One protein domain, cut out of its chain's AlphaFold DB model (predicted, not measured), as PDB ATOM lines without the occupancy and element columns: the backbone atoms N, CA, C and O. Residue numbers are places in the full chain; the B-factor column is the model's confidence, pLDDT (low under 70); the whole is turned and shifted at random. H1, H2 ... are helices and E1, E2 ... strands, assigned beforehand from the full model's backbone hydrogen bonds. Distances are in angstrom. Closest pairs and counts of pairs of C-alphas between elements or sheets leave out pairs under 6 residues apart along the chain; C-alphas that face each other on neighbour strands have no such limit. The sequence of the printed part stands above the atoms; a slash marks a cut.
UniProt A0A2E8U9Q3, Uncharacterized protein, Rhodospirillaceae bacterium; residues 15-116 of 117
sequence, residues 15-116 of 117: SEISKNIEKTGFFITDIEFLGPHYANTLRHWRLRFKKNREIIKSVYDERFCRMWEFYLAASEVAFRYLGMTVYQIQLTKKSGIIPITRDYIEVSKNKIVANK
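This is residues 15 to 116 of the 117 residues of an uncharacterized protein of Rhodospirillaceae bacterium (UniProt A0A2E8U9Q3). Two long helices, H2 and H4, lie side by side and run opposite ways, with the short helix H3 at the turn between them; away from H3, the start of H2 and the last residues of H4 are joined by tight links to a ribbon of two antiparallel strands, E1 and E2. The short helix H1 is folded back near E1, and the last helix, H5, sticks out as an arm with no other part round it. The printed part has 102 residues with five named helices and two named strands, in the order H1, E1, H2, H3, H4, E2, H5; the sheet's order is E1 - E2, and the class is mostly helix. The whole is only just extended, close to loose, with a radius of gyration of the C-alphas of 19.3 A, and its outline, only just elongated, spans 56 by 37 by 25 A.

H1, residues 15 to 22, comes closest to E1, residues 27 to 33, at the C-alphas of Ile 21 and Phe 27, 7.6 A apart. E1 and E2, residues 87 to 92, are antiparallel neighbours at 160 degrees; N 29 and O 90, and N 90 and O 30, are within hydrogen-bond range, each at 2.9 A. H2, residues 35 to 51, and H4, residues 62 to 81, touch at a shallow tilt of 25 degrees, opposite ways; their closest C-alphas, of Ala 39 and Glu 76, are 4.8 A apart. H3, residues 53 to 59, touches H4 at residues 64 to 65 alone, at a steep tilt of 47 degrees, with the C-alphas of Lys 57 and Cys 65 closest at 6.4 A. H2 and H3 are close but not clearly touching: their closest C-alphas, of Phe 49 and Ile 56, are 8.0 A apart. H5, residues 103 to 114, is apart from H1, E1, H2, H3 and H4. In H1, H2, H3, H4 and H5 every O i to N i+4 pair is within hydrogen-bond range.

H1 begins at C-alpha 15 (62.271, 14.456, -18.913). E1 is 17.9 A long from first to last C-alpha, H2 24.5 A, H4 28.2 A, E2 16.2 A and H5 16.8 A. H4 begins at C-alpha 62 (26.536, 1.538, -32.275), and H5 ends at C-alpha 114 (41.226, 3.165, 8.086).

The two C-alphas farthest apart, of Ser 58 and Gly 96, are 56.3 A apart. Residues 103 to 116, of which 103 to 114 belong to H5, stand free. The printed part has no cut; the link from E2 to H5, 10 residues, is short, and the other links are tight. The mean pLDDT of the printed part is 95.4, and residue 116 is under 70.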
ATOM      1  N   SER A  15      61.217  13.461 -18.686       96.38
ATOM      2  CA  SER A  15      62.271  14.456 -18.913       96.38
ATOM      3  C   SER A  15      61.732  15.857 -19.215       96.38
ATOM      4  O   SER A  15      62.350  16.853 -18.845       96.38
ATOM      5  N   GLU A  16      60.575  15.960 -19.869       96.69
ATOM      6  CA  GLU A  16      59.926  17.247 -20.116       96.69
ATOM      7  C   GLU A  16      59.304  17.797 -18.837       96.69
ATOM      8  O   GLU A  16      59.403  18.994 -18.565       96.69
ATOM      9  N   ILE A  17      58.692  16.925 -18.032       96.94
ATOM     10  CA  ILE A  17      58.106  17.303 -16.746       96.94
ATOM     11  C   ILE A  17      59.210  17.773 -15.790       96.94
ATOM     12  O   ILE A  17      59.129  18.887 -15.270       96.94
ATOM     13  N   SER A  18      60.263  16.971 -15.594       96.50
ATOM     14  CA  SER A  18      61.339  17.271 -14.641       96.50
ATOM     15  C   SER A  18      62.068  18.568 -14.990       96.50
ATOM     16  O   SER A  18      62.217  19.433 -14.128       96.50
ATOM     17  N   LYS A  19      62.395  18.772 -16.273       96.00
ATOM     18  CA  LYS A  19      63.029  20.002 -16.772       96.00
ATOM     19  C   LYS A  19      62.220  21.259 -16.458       96.00
ATOM     20  O   LYS A  19      62.794  22.326 -16.243       96.00
ATOM     21  N   ASN A  20      60.892  21.175 -16.499       96.25
ATOM     22  CA  ASN A  20      60.045  22.317 -16.164       96.25
ATOM     23  C   ASN A  20      59.932  22.507 -14.649       96.25
ATOM     24  O   ASN A  20      59.994  23.647 -14.198       96.25
ATOM     25  N   ILE A  21      59.842  21.427 -13.864       96.62
ATOM     26  CA  ILE A  21      59.786  21.498 -12.395       96.62
ATOM     27  C   ILE A  21      61.044  22.153 -11.820       96.62
ATOM     28  O   ILE A  21      60.924  23.036 -10.974       96.62
ATOM     29  N   GLU A  22      62.232  21.808 -12.315       92.25
ATOM     30  CA  GLU A  22      63.500  22.387 -11.839       92.25
ATOM     31  C   GLU A  22      63.523  23.923 -11.917       92.25
ATOM     32  O   GLU A  22      64.090  24.593 -11.056       92.25
ATOM     33  N   LYS A  23      62.832  24.507 -12.902       95.25
ATOM     34  CA  LYS A  23      62.751  25.965 -13.087       95.25
ATOM     35  C   LYS A  23      61.790  26.662 -12.121       95.25
ATOM     36  O   LYS A  23      61.753  27.886 -12.082       95.25
ATOM     37  N   THR A  24      60.990  25.906 -11.371       95.25
ATOM     38  CA  THR A  24      59.950  26.449 -10.481       95.25
ATOM     39  C   THR A  24      60.406  26.618  -9.030       95.25
ATOM     40  O   THR A  24      59.645  27.131  -8.211       95.25
ATOM     41  N   GLY A  25      61.628  26.187  -8.691       92.44
ATOM     42  CA  GLY A  25      62.133  26.187  -7.311       92.44
ATOM     43  C   GLY A  25      61.552  25.074  -6.429       92.44
ATOM     44  O   GLY A  25      61.706  25.114  -5.209       92.44
ATOM     45  N   PHE A  26      60.871  24.090  -7.024       96.19
ATOM     46  CA  PHE A  26      60.464  22.861  -6.348       96.19
ATOM     47  C   PHE A  26      61.524  21.767  -6.512       96.19
ATOM     48  O   PHE A  26      62.140  21.626  -7.567       96.19
ATOM     49  N   PHE A  27      61.667  20.945  -5.478       94.94
ATOM     50  CA  PHE A  27      62.479  19.737  -5.473       94.94
ATOM     51  C   PHE A  27      61.592  18.524  -5.731       94.94
ATOM     52  O   PHE A  27      60.563  18.356  -5.069       94.94
ATOM     53  N   ILE A  28      62.001  17.667  -6.667       96.19
ATOM     54  CA  ILE A  28      61.410  16.337  -6.822       96.19
ATOM     55  C   ILE A  28      61.955  15.450  -5.707       96.19
ATOM     56  O   ILE A  28      63.166  15.338  -5.537       96.19
ATOM     57  N   THR A  29      61.053  14.839  -4.946       95.38
ATOM     58  CA  THR A  29      61.402  14.050  -3.754       95.38
ATOM     59  C   THR A  29      61.040  12.572  -3.862       95.38
ATOM     60  O   THR A  29      61.679  11.752  -3.215       95.38
ATOM     61  N   ASP A  30      60.070  12.221  -4.708       96.00
ATOM     62  CA  ASP A  30      59.737  10.843  -5.077       96.00
ATOM     63  C   ASP A  30      59.000  10.835  -6.429       96.00
ATOM     64  O   ASP A  30      58.359  11.827  -6.806       96.00
ATOM     65  N   ILE A  31      59.113   9.730  -7.169       97.44
ATOM     66  CA  ILE A  31      58.370   9.473  -8.406       97.44
ATOM     67  C   ILE A  31      57.868   8.025  -8.363       97.44
ATOM     68  O   ILE A  31      58.655   7.084  -8.483       97.44
ATOM     69  N   GLU A  32      56.553   7.845  -8.262       97.25
ATOM     70  CA  GLU A  32      55.896   6.535  -8.284       97.25
ATOM     71  C   GLU A  32      55.300   6.259  -9.678       97.25
ATOM     72  O   GLU A  32      54.648   7.114 -10.289       97.25
ATOM     73  N   PHE A  33      55.534   5.049 -10.197       97.00
ATOM     74  CA  PHE A  33      55.072   4.606 -11.514       97.00
ATOM     75  C   PHE A  33      53.824   3.736 -11.363       97.00
ATOM     76  O   PHE A  33      53.888   2.610 -10.875       97.00
ATOM     77  N   LEU A  34      52.686   4.232 -11.846       97.69
ATOM     78  CA  LEU A  34      51.377   3.595 -11.677       97.69
ATOM     79  C   LEU A  34      50.806   3.014 -12.984       97.69
ATOM     80  O   LEU A  34      49.629   2.658 -13.049       97.69
ATOM     81  N   GLY A  35      51.627   2.874 -14.032       97.12
ATOM     82  CA  GLY A  35      51.221   2.325 -15.334       97.12
ATOM     83  C   GLY A  35      50.474   0.980 -15.257       97.12
ATOM     84  O   GLY A  35      49.352   0.893 -15.770       97.12
ATOM     85  N   PRO A  36      51.002  -0.045 -14.555       97.25
ATOM     86  CA  PRO A  36      50.315  -1.332 -14.402       97.25
ATOM     87  C   PRO A  36      48.954  -1.226 -13.700       97.25
ATOM     88  O   PRO A  36      47.999  -1.910 -14.078       97.25
ATOM     89  N   HIS A  37      48.831  -0.328 -12.717       98.06
ATOM     90  CA  HIS A  37      47.550  -0.050 -12.067       98.06
ATOM     91  C   HIS A  37      46.553   0.526 -13.072       98.06
ATOM     92  O   HIS A  37      45.407   0.080 -13.130       98.06
ATOM     93  N   TYR A  38      46.993   1.453 -13.922       98.31
ATOM     94  CA  TYR A  38      46.135   2.060 -14.934       98.31
ATOM     95  C   TYR A  38      45.696   1.066 -16.020       98.31
ATOM     96  O   TYR A  38      44.539   1.085 -16.442       98.31
ATOM     97  N   ALA A  39      46.560   0.117 -16.399       98.44
ATOM     98  CA  ALA A  39      46.172  -0.996 -17.264       98.44
ATOM     99  C   ALA A  39      45.040  -1.840 -16.643       98.44
ATOM    100  O   ALA A  39      44.098  -2.236 -17.337       98.44
ATOM    101  N   ASN A  40      45.081  -2.095 -15.330       98.50
ATOM    102  CA  ASN A  40      43.999  -2.795 -14.628       98.50
ATOM    103  C   ASN A  40      42.727  -1.944 -14.532       98.50
ATOM    104  O   ASN A  40      41.630  -2.458 -14.754       98.50
ATOM    105  N   THR A  41      42.852  -0.639 -14.294       98.62
ATOM    106  CA  THR A  41      41.725   0.303 -14.335       98.62
ATOM    107  C   THR A  41      41.006   0.251 -15.683       98.62
ATOM    108  O   THR A  41      39.791   0.041 -15.724       98.62
ATOM    109  N   LEU A  42      41.752   0.346 -16.788       98.62
ATOM    110  CA  LEU A  42      41.215   0.283 -18.150       98.62
ATOM    111  C   LEU A  42      40.554  -1.067 -18.445       98.62
ATOM    112  O   LEU A  42      39.457  -1.097 -19.007       98.62
ATOM    113  N   ARG A  43      41.146  -2.176 -17.979       98.56
ATOM    114  CA  ARG A  43      40.521  -3.506 -18.041       98.56
ATOM    115  C   ARG A  43      39.172  -3.524 -17.323       98.56
ATOM    116  O   ARG A  43      38.180  -3.983 -17.889       98.56
ATOM    117  N   HIS A  44      39.105  -3.025 -16.087       98.75
ATOM    118  CA  HIS A  44      37.858  -3.003 -15.319       98.75
ATOM    119  C   HIS A  44      36.800  -2.096 -15.953       98.75
ATOM    120  O   HIS A  44      35.623  -2.460 -15.975       98.75
ATOM    121  N   TRP A  45      37.190  -0.940 -16.497       98.69
ATOM    122  CA  TRP A  45      36.282  -0.090 -17.270       98.69
ATOM    123  C   TRP A  45      35.763  -0.801 -18.513       98.69
ATOM    124  O   TRP A  45      34.556  -0.815 -18.731       98.69
ATOM    125  N   ARG A  46      36.632  -1.473 -19.274       98.44
ATOM    126  CA  ARG A  46      36.243  -2.237 -20.467       98.44
ATOM    127  C   ARG A  46      35.267  -3.362 -20.145       98.44
ATOM    128  O   ARG A  46      34.274  -3.524 -20.849       98.44
ATOM    129  N   LEU A  47      35.507  -4.115 -19.071       98.56
ATOM    130  CA  LEU A  47      34.608  -5.191 -18.639       98.56
ATOM    131  C   LEU A  47      33.244  -4.653 -18.187       98.56
ATOM    132  O   LEU A  47      32.212  -5.207 -18.564       98.56
ATOM    133  N   ARG A  48      33.226  -3.552 -17.425       98.62
ATOM    134  CA  ARG A  48      31.977  -2.898 -17.006       98.62
ATOM    135  C   ARG A  48      31.215  -2.300 -18.186       98.62
ATOM    136  O   ARG A  48      29.998  -2.444 -18.231       98.62
ATOM    137  N   PHE A  49      31.915  -1.699 -19.145       98.31
ATOM    138  CA  PHE A  49      31.318  -1.210 -20.384       98.31
ATOM    139  C   PHE A  49      30.683  -2.361 -21.166       98.31
ATOM    140  O   PHE A  49      29.496  -2.309 -21.463       98.31
ATOM    141  N   LYS A  50      31.432  -3.449 -21.397       98.00
ATOM    142  CA  LYS A  50      30.938  -4.637 -22.108       98.00
ATOM    143  C   LYS A  50      29.683  -5.221 -21.454       98.00
ATOM    144  O   LYS A  50      28.748  -5.577 -22.158       98.00
ATOM    145  N   LYS A  51      29.643  -5.292 -20.117       98.50
ATOM    146  CA  LYS A  51      28.472  -5.788 -19.371       98.50
ATOM    147  C   LYS A  51      27.218  -4.928 -19.588       98.50
ATOM    148  O   LYS A  51      26.120  -5.464 -19.565       98.50
ATOM    149  N   ASN A  52      27.380  -3.622 -19.794       98.12
ATOM    150  CA  ASN A  52      26.274  -2.667 -19.934       98.12
ATOM    151  C   ASN A  52      26.116  -2.149 -21.370       98.12
ATOM    152  O   ASN A  52      25.439  -1.149 -21.591       98.12
ATOM    153  N   ARG A  53      26.748  -2.807 -22.348       97.88
ATOM    154  CA  ARG A  53      26.877  -2.300 -23.717       97.88
ATOM    155  C   ARG A  53      25.530  -1.982 -24.360       97.88
ATOM    156  O   ARG A  53      25.394  -0.917 -24.943       97.88
ATOM    157  N   GLU A  54      24.538  -2.860 -24.215       98.12
ATOM    158  CA  GLU A  54      23.215  -2.663 -24.825       98.12
ATOM    159  C   GLU A  54      22.454  -1.479 -24.212       98.12
ATOM    160  O   GLU A  54      21.818  -0.718 -24.935       98.12
ATOM    161  N   ILE A  55      22.598  -1.254 -22.901       98.00
ATOM    162  CA  ILE A  55      22.043  -0.072 -22.222       98.00
ATOM    163  C   ILE A  55      22.738   1.199 -22.722       98.00
ATOM    164  O   ILE A  55      22.105   2.217 -22.961       98.00
ATOM    165  N   ILE A  56      24.056   1.160 -22.904       97.44
ATOM    166  CA  ILE A  56      24.808   2.319 -23.395       97.44
ATOM    167  C   ILE A  56      24.451   2.607 -24.858       97.44
ATOM    168  O   ILE A  56      24.281   3.764 -25.235       97.44
ATOM    169  N   LYS A  57      24.289   1.567 -25.678       98.06
ATOM    170  CA  LYS A  57      23.884   1.680 -27.080       98.06
ATOM    171  C   LYS A  57      22.506   2.320 -27.241       98.06
ATOM    172  O   LYS A  57      22.326   3.042 -28.212       98.06
ATOM    173  N   SER A  58      21.560   2.078 -26.328       97.50
ATOM    174  CA  SER A  58      20.230   2.703 -26.396       97.50
ATOM    175  C   SER A  58      20.238   4.196 -26.055       97.50
ATOM    176  O   SER A  58      19.357   4.920 -26.504       97.50
ATOM    177  N   VAL A  59      21.229   4.660 -25.283       97.31
ATOM    178  CA  VAL A  59      21.427   6.083 -24.952       97.31
ATOM    179  C   VAL A  59      22.258   6.804 -26.018       97.31
ATOM    180  O   VAL A  59      22.050   7.987 -26.275       97.31
ATOM    181  N   TYR A  60      23.209   6.096 -26.624       94.88
ATOM    182  CA  TYR A  60      24.083   6.605 -27.676       94.88
ATOM    183  C   TYR A  60      23.774   5.898 -29.002       94.88
ATOM    184  O   TYR A  60      22.635   5.879 -29.455       94.88
ATOM    185  N   ASP A  61      24.789   5.333 -29.653       96.69
ATOM    186  CA  ASP A  61      24.634   4.549 -30.866       96.69
ATOM    187  C   ASP A  61      25.718   3.460 -30.970       96.69
ATOM    188  O   ASP A  61      26.662   3.357 -30.174       96.69
ATOM    189  N   GLU A  62      25.581   2.610 -31.986       97.88
ATOM    190  CA  GLU A  62      26.536   1.538 -32.275       97.88
ATOM    191  C   GLU A  62      27.931   2.091 -32.621       97.88
ATOM    192  O   GLU A  62      28.957   1.493 -32.282       97.88
ATOM    193  N   ARG A  63      27.989   3.261 -33.269       96.56
ATOM    194  CA  ARG A  63      29.243   3.908 -33.667       96.56
ATOM    195  C   ARG A  63      30.061   4.322 -32.445       96.56
ATOM    196  O   ARG A  63      31.261   4.040 -32.395       96.56
ATOM    197  N   PHE A  64      29.422   4.961 -31.472       96.75
ATOM    198  CA  PHE A  64      30.003   5.339 -30.194       96.75
ATOM    199  C   PHE A  64      30.491   4.107 -29.445       96.75
ATOM    200  O   PHE A  64      31.639   4.087 -29.001       96.75
ATOM    201  N   CYS A  65      29.671   3.054 -29.371       98.06
ATOM    202  CA  CYS A  65      30.045   1.834 -28.661       98.06
ATOM    203  C   CYS A  65      31.335   1.229 -29.221       98.06
ATOM    204  O   CYS A  65      32.287   1.019 -28.471       98.06
ATOM    205  N   ARG A  66      31.422   1.058 -30.546       97.75
ATOM    206  CA  ARG A  66      32.632   0.534 -31.199       97.75
ATOM    207  C   ARG A  66      33.855   1.419 -30.968       97.75
ATOM    208  O   ARG A  66      34.953   0.920 -30.725       97.75
ATOM    209  N   MET A  67      33.674   2.738 -31.043       97.50
ATOM    210  CA  MET A  67      34.743   3.701 -30.786       97.50
ATOM    211  C   MET A  67      35.262   3.589 -29.346       97.50
ATOM    212  O   MET A  67      36.475   3.585 -29.127       97.50
ATOM    213  N   TRP A  68      34.357   3.487 -28.373       97.75
ATOM    214  CA  TRP A  68      34.698   3.436 -26.955       97.75
ATOM    215  C   TRP A  68      35.346   2.106 -26.558       97.75
ATOM    216  O   TRP A  68      36.338   2.091 -25.830       97.75
ATOM    217  N   GLU A  69      34.853   0.992 -27.098       97.81
ATOM    218  CA  GLU A  69      35.464  -0.333 -26.942       97.81
ATOM    219  C   GLU A  69      36.901  -0.346 -27.460       97.81
ATOM    220  O   GLU A  69      37.813  -0.785 -26.751       97.81
ATOM    221  N   PHE A  70      37.108   0.186 -28.669       97.38
ATOM    222  CA  PHE A  70      38.434   0.305 -29.260       97.38
ATOM    223  C   PHE A  70      39.349   1.183 -28.403       97.38
ATOM    224  O   PHE A  70      40.483   0.800 -28.127       97.38
ATOM    225  N   TYR A  71      38.856   2.334 -27.938       97.75
ATOM    226  CA  TYR A  71      39.608   3.223 -27.057       97.75
ATOM    227  C   TYR A  71      40.076   2.513 -25.780       97.75
ATOM    228  O   TYR A  71      41.270   2.551 -25.469       97.75
ATOM    229  N   LEU A  72      39.166   1.853 -25.057       98.38
ATOM    230  CA  LEU A  72      39.494   1.192 -23.796       98.38
ATOM    231  C   LEU A  72      40.471   0.029 -24.003       98.38
ATOM    232  O   LEU A  72      41.421  -0.107 -23.235       98.38
ATOM    233  N   ALA A  73      40.275  -0.780 -25.049       98.06
ATOM    234  CA  ALA A  73      41.161  -1.899 -25.362       98.06
ATOM    235  C   ALA A  73      42.559  -1.432 -25.798       98.06
ATOM    236  O   ALA A  73      43.559  -1.915 -25.268       98.06
ATOM    237  N   ALA A  74      42.640  -0.468 -26.721       97.75
ATOM    238  CA  ALA A  74      43.914   0.066 -27.197       97.75
ATOM    239  C   ALA A  74      44.686   0.766 -26.073       97.75
ATOM    240  O   ALA A  74      45.897   0.595 -25.956       97.75
ATOM    241  N   SER A  75      43.987   1.509 -25.211       97.88
ATOM    242  CA  SER A  75      44.609   2.144 -24.049       97.88
ATOM    243  C   SER A  75      45.109   1.095 -23.056       97.88
ATOM    244  O   SER A  75      46.237   1.204 -22.591       97.88
ATOM    245  N   GLU A  76      44.323   0.049 -22.757       98.44
ATOM    246  CA  GLU A  76      44.768  -1.047 -21.883       98.44
ATOM    247  C   GLU A  76      46.076  -1.662 -22.403       98.44
ATOM    248  O   GLU A  76      47.026  -1.816 -21.637       98.44
ATOM    249  N   VAL A  77      46.146  -1.962 -23.705       98.12
ATOM    250  CA  VAL A  77      47.355  -2.485 -24.362       98.12
ATOM    251  C   VAL A  77      48.519  -1.507 -24.241       98.12
ATOM    252  O   VAL A  77      49.631  -1.926 -23.925       98.12
ATOM    253  N   ALA A  78      48.281  -0.213 -24.446       97.75
ATOM    254  CA  ALA A  78      49.348   0.773 -24.422       97.75
ATOM    255  C   ALA A  78      50.010   0.904 -23.039       97.75
ATOM    256  O   ALA A  78      51.237   0.949 -22.951       97.75
ATOM    257  N   PHE A  79      49.220   0.876 -21.959       98.00
ATOM    258  CA  PHE A  79      49.746   0.857 -20.586       98.00
ATOM    259  C   PHE A  79      50.342  -0.496 -20.187       98.00
ATOM    260  O   PHE A  79      51.266  -0.547 -19.381       98.00
ATOM    261  N   ARG A  80      49.820  -1.605 -20.724       97.56
ATOM    262  CA  ARG A  80      50.274  -2.952 -20.351       97.56
ATOM    263  C   ARG A  80      51.546  -3.383 -21.078       97.56
ATOM    264  O   ARG A  80      52.338  -4.115 -20.498       97.56
ATOM    265  N   TYR A  81      51.725  -2.953 -22.327       97.62
ATOM    266  CA  TYR A  81      52.750  -3.502 -23.220       97.62
ATOM    267  C   TYR A  81      53.568  -2.455 -23.980       97.62
ATOM    268  O   TYR A  81      54.646  -2.788 -24.456       97.62
ATOM    269  N   LEU A  82      53.093  -1.211 -24.115       96.25
ATOM    270  CA  LEU A  82      53.745  -0.196 -24.965       96.25
ATOM    271  C   LEU A  82      54.408   0.934 -24.166       96.25
ATOM    272  O   LEU A  82      54.679   2.001 -24.708       96.25
ATOM    273  N   GLY A  83      54.654   0.716 -22.872       92.44
ATOM    274  CA  GLY A  83      55.424   1.637 -22.033       92.44
ATOM    275  C   GLY A  83      54.700   2.925 -21.626       92.44
ATOM    276  O   GLY A  83      55.334   3.804 -21.044       92.44
ATOM    277  N   MET A  84      53.390   3.062 -21.878       96.62
ATOM    278  CA  MET A  84      52.627   4.165 -21.283       96.62
ATOM    279  C   MET A  84      52.558   4.004 -19.764       96.62
ATOM    280  O   MET A  84      52.397   2.901 -19.244       96.62
ATOM    281  N   THR A  85      52.627   5.119 -19.042       97.06
ATOM    282  CA  THR A  85      52.585   5.107 -17.580       97.06
ATOM    283  C   THR A  85      51.824   6.303 -17.023       97.06
ATOM    284  O   THR A  85      51.497   7.251 -17.736       97.06
ATOM    285  N   VAL A  86      51.520   6.222 -15.733       98.00
ATOM    286  CA  VAL A  86      51.028   7.328 -14.918       98.00
ATOM    287  C   VAL A  86      52.109   7.618 -13.888       98.00
ATOM    288  O   VAL A  86      52.525   6.705 -13.176       98.00
ATOM    289  N   TYR A  87      52.559   8.867 -13.818       97.62
ATOM    290  CA  TYR A  87      53.488   9.316 -12.787       97.62
ATOM    291  C   TYR A  87      52.710   9.953 -11.642       97.62
ATOM    292  O   TYR A  87      51.877  10.832 -11.871       97.62
ATOM    293  N   GLN A  88      53.027   9.560 -10.415       97.62
ATOM    294  CA  GLN A  88      52.732  10.358  -9.235       97.62
ATOM    295  C   GLN A  88      54.047  10.969  -8.755       97.62
ATOM    296  O   GLN A  88      54.969  10.249  -8.390       97.62
ATOM    297  N   ILE A  89      54.153  12.297  -8.818       97.50
ATOM    298  CA  ILE A  89      55.392  13.026  -8.517       97.50
ATOM    299  C   ILE A  89      55.200  13.805  -7.220       97.50
ATOM    300  O   ILE A  89      54.291  14.634  -7.121       97.50
ATOM    301  N   GLN A  90      56.063  13.560  -6.236       96.19
ATOM    302  CA  GLN A  90      56.062  14.286  -4.972       96.19
ATOM    303  C   GLN A  90      57.042  15.457  -5.017       96.19
ATOM    304  O   GLN A  90      58.234  15.278  -5.283       96.19
ATOM    305  N   LEU A  91      56.542  16.654  -4.705       97.06
ATOM    306  CA  LEU A  91      57.296  17.904  -4.770       97.06
ATOM    307  C   LEU A  91      57.341  18.618  -3.419       97.06
ATOM    308  O   LEU A  91      56.341  18.660  -2.701       97.06
ATOM    309  N   THR A  92      58.469  19.258  -3.107       96.06
ATOM    310  CA  THR A  92      58.607  20.145  -1.940       96.06
ATOM    311  C   THR A  92      59.286  21.459  -2.323       96.06
ATOM    312  O   THR A  92      60.027  21.527  -3.296       96.06
ATOM    313  N   LYS A  93      59.047  22.535  -1.560       94.50
ATOM    314  CA  LYS A  93      59.750  23.824  -1.747       94.50
ATOM    315  C   LYS A  93      61.046  23.942  -0.946       94.50
ATOM    316  O   LYS A  93      61.809  24.879  -1.147       94.50
ATOM    317  N   LYS A  94      61.270  23.047   0.016       93.06
ATOM    318  CA  LYS A  94      62.467  23.044   0.859       93.06
ATOM    319  C   LYS A  94      62.987  21.623   0.995       93.06
ATOM    320  O   LYS A  94      62.204  20.676   1.116       93.06
ATOM    321  N   SER A  95      64.307  21.514   1.014       85.69
ATOM    322  CA  SER A  95      64.994  20.272   1.343       85.69
ATOM    323  C   SER A  95      64.766  19.896   2.813       85.69
ATOM    324  O   SER A  95      64.543  20.770   3.652       85.69
ATOM    325  N   GLY A  96      64.787  18.597   3.117       88.06
ATOM    326  CA  GLY A  96      64.718  18.071   4.488       88.06
ATOM    327  C   GLY A  96      63.343  18.092   5.167       88.06
ATOM    328  O   GLY A  96      63.256  17.751   6.339       88.06
ATOM    329  N   ILE A  97      62.264  18.479   4.471       93.75
ATOM    330  CA  ILE A  97      60.899  18.430   5.041       93.75
ATOM    331  C   ILE A  97      60.365  16.994   5.109       93.75
ATOM    332  O   ILE A  97      59.584  16.661   5.998       93.75
ATOM    333  N   ILE A  98      60.750  16.151   4.153       94.38
ATOM    334  CA  ILE A  98      60.318  14.755   4.118       94.38
ATOM    335  C   ILE A  98      61.261  13.873   4.951       94.38
ATOM    336  O   ILE A  98      62.466  14.137   4.972       94.38
ATOM    337  N   PRO A  99      60.743  12.821   5.612       94.50
ATOM    338  CA  PRO A  99      61.585  11.821   6.258       94.50
ATOM    339  C   PRO A  99      62.578  11.190   5.276       94.50
ATOM    340  O   PRO A  99      62.294  11.060   4.086       94.50
ATOM    341  N   ILE A 100      63.735  10.770   5.795       93.31
ATOM    342  CA  ILE A 100      64.809  10.157   4.995       93.31
ATOM    343  C   ILE A 100      64.341   8.841   4.352       93.31
ATOM    344  O   ILE A 100      64.729   8.534   3.227       93.31
ATOM    345  N   THR A 101      63.495   8.069   5.043       95.06
ATOM    346  CA  THR A 101      62.890   6.841   4.510       95.06
ATOM    347  C   THR A 101      61.454   7.083   4.056       95.06
ATOM    348  O   THR A 101      60.777   8.008   4.503       95.06
ATOM    349  N   ARG A 102      60.961   6.230   3.155       95.56
ATOM    350  CA  ARG A 102      59.639   6.381   2.525       95.56
ATOM    351  C   ARG A 102      58.490   5.744   3.309       95.56
ATOM    352  O   ARG A 102      57.355   5.767   2.844       95.56
ATOM    353  N   ASP A 103      58.745   5.221   4.507       95.75
ATOM    354  CA  ASP A 103      57.755   4.477   5.307       95.75
ATOM    355  C   ASP A 103      56.515   5.318   5.648       95.75
ATOM    356  O   ASP A 103      55.403   4.801   5.769       95.75
ATOM    357  N   TYR A 104      56.674   6.642   5.730       94.25
ATOM    358  CA  TYR A 104      55.562   7.567   5.947       94.25
ATOM    359  C   TYR A 104      54.496   7.502   4.842       94.25
ATOM    360  O   TYR A 104      53.333   7.803   5.117       94.25
ATOM    361  N   ILE A 105      54.858   7.109   3.614       94.44
ATOM    362  CA  ILE A 105      53.906   6.921   2.515       94.44
ATOM    363  C   ILE A 105      52.957   5.777   2.865       94.44
ATOM    364  O   ILE A 105      51.742   5.940   2.773       94.44
ATOM    365  N   GLU A 106      53.493   4.652   3.334       92.44
ATOM    366  CA  GLU A 106      52.700   3.479   3.704       92.44
ATOM    367  C   GLU A 106      51.844   3.749   4.946       92.44
ATOM    368  O   GLU A 106      50.644   3.470   4.965       92.44
ATOM    369  N   VAL A 107      52.416   4.401   5.961       93.12
ATOM    370  CA  VAL A 107      51.660   4.849   7.143       93.12
ATOM    371  C   VAL A 107      50.502   5.769   6.739       93.12
ATOM    372  O   VAL A 107      49.391   5.634   7.253       93.12
ATOM    373  N   SER A 108      50.733   6.689   5.798       89.81
ATOM    374  CA  SER A 108      49.698   7.602   5.299       89.81
ATOM    375  C   SER A 108      48.621   6.863   4.505       89.81
ATOM    376  O   SER A 108      47.433   7.111   4.721       89.81
ATOM    377  N   LYS A 109      49.011   5.914   3.641       88.06
ATOM    378  CA  LYS A 109      48.086   5.042   2.899       88.06
ATOM    379  C   LYS A 109      47.169   4.283   3.868       88.06
ATOM    380  O   LYS A 109      45.947   4.349   3.726       88.06
ATOM    381  N   ASN A 110      47.731   3.665   4.906       90.94
ATOM    382  CA  ASN A 110      46.968   2.896   5.894       90.94
ATOM    383  C   ASN A 110      45.999   3.756   6.717       90.94
ATOM    384  O   ASN A 110      44.856   3.352   6.931       90.94
ATOM    385  N   LYS A 111      46.396   4.977   7.096       89.94
ATOM    386  CA  LYS A 111      45.491   5.937   7.753       89.94
ATOM    387  C   LYS A 111      44.294   6.305   6.871       89.94
ATOM    388  O   LYS A 111      43.167   6.349   7.353       89.94
ATOM    389  N   ILE A 112      44.517   6.538   5.575       86.12
ATOM    390  CA  ILE A 112      43.436   6.862   4.630       86.12
ATOM    391  C   ILE A 112      42.458   5.689   4.493       86.12
ATOM    392  O   ILE A 112      41.250   5.907   4.437       86.12
ATOM    393  N   VAL A 113      42.960   4.453   4.434       84.50
ATOM    394  CA  VAL A 113      42.113   3.252   4.348       84.50
ATOM    395  C   VAL A 113      41.304   3.053   5.629       84.50
ATOM    396  O   VAL A 113      40.115   2.750   5.545       84.50
ATOM    397  N   ALA A 114      41.911   3.268   6.798       80.06
ATOM    398  CA  ALA A 114      41.226   3.165   8.086       80.06
ATOM    399  C   ALA A 114      40.066   4.169   8.217       80.06
ATOM    400  O   ALA A 114      39.010   3.804   8.717       80.06
ATOM    401  N   ASN A 115      40.226   5.388   7.691       77.00
ATOM    402  CA  ASN A 115      39.210   6.450   7.748       77.00
ATOM    403  C   ASN A 115      38.077   6.314   6.711       77.00
ATOM    404  O   ASN A 115      37.182   7.155   6.674       77.00
ATOM    405  N   LYS A 116      38.135   5.318   5.817       69.75
ATOM    406  CA  LYS A 116      37.088   5.042   4.814       69.75
ATOM    407  C   LYS A 116      36.095   3.955   5.248       69.75
ATOM    408  O   LYS A 116      35.204   3.629   4.463       69.75
TER     409      LYS A 116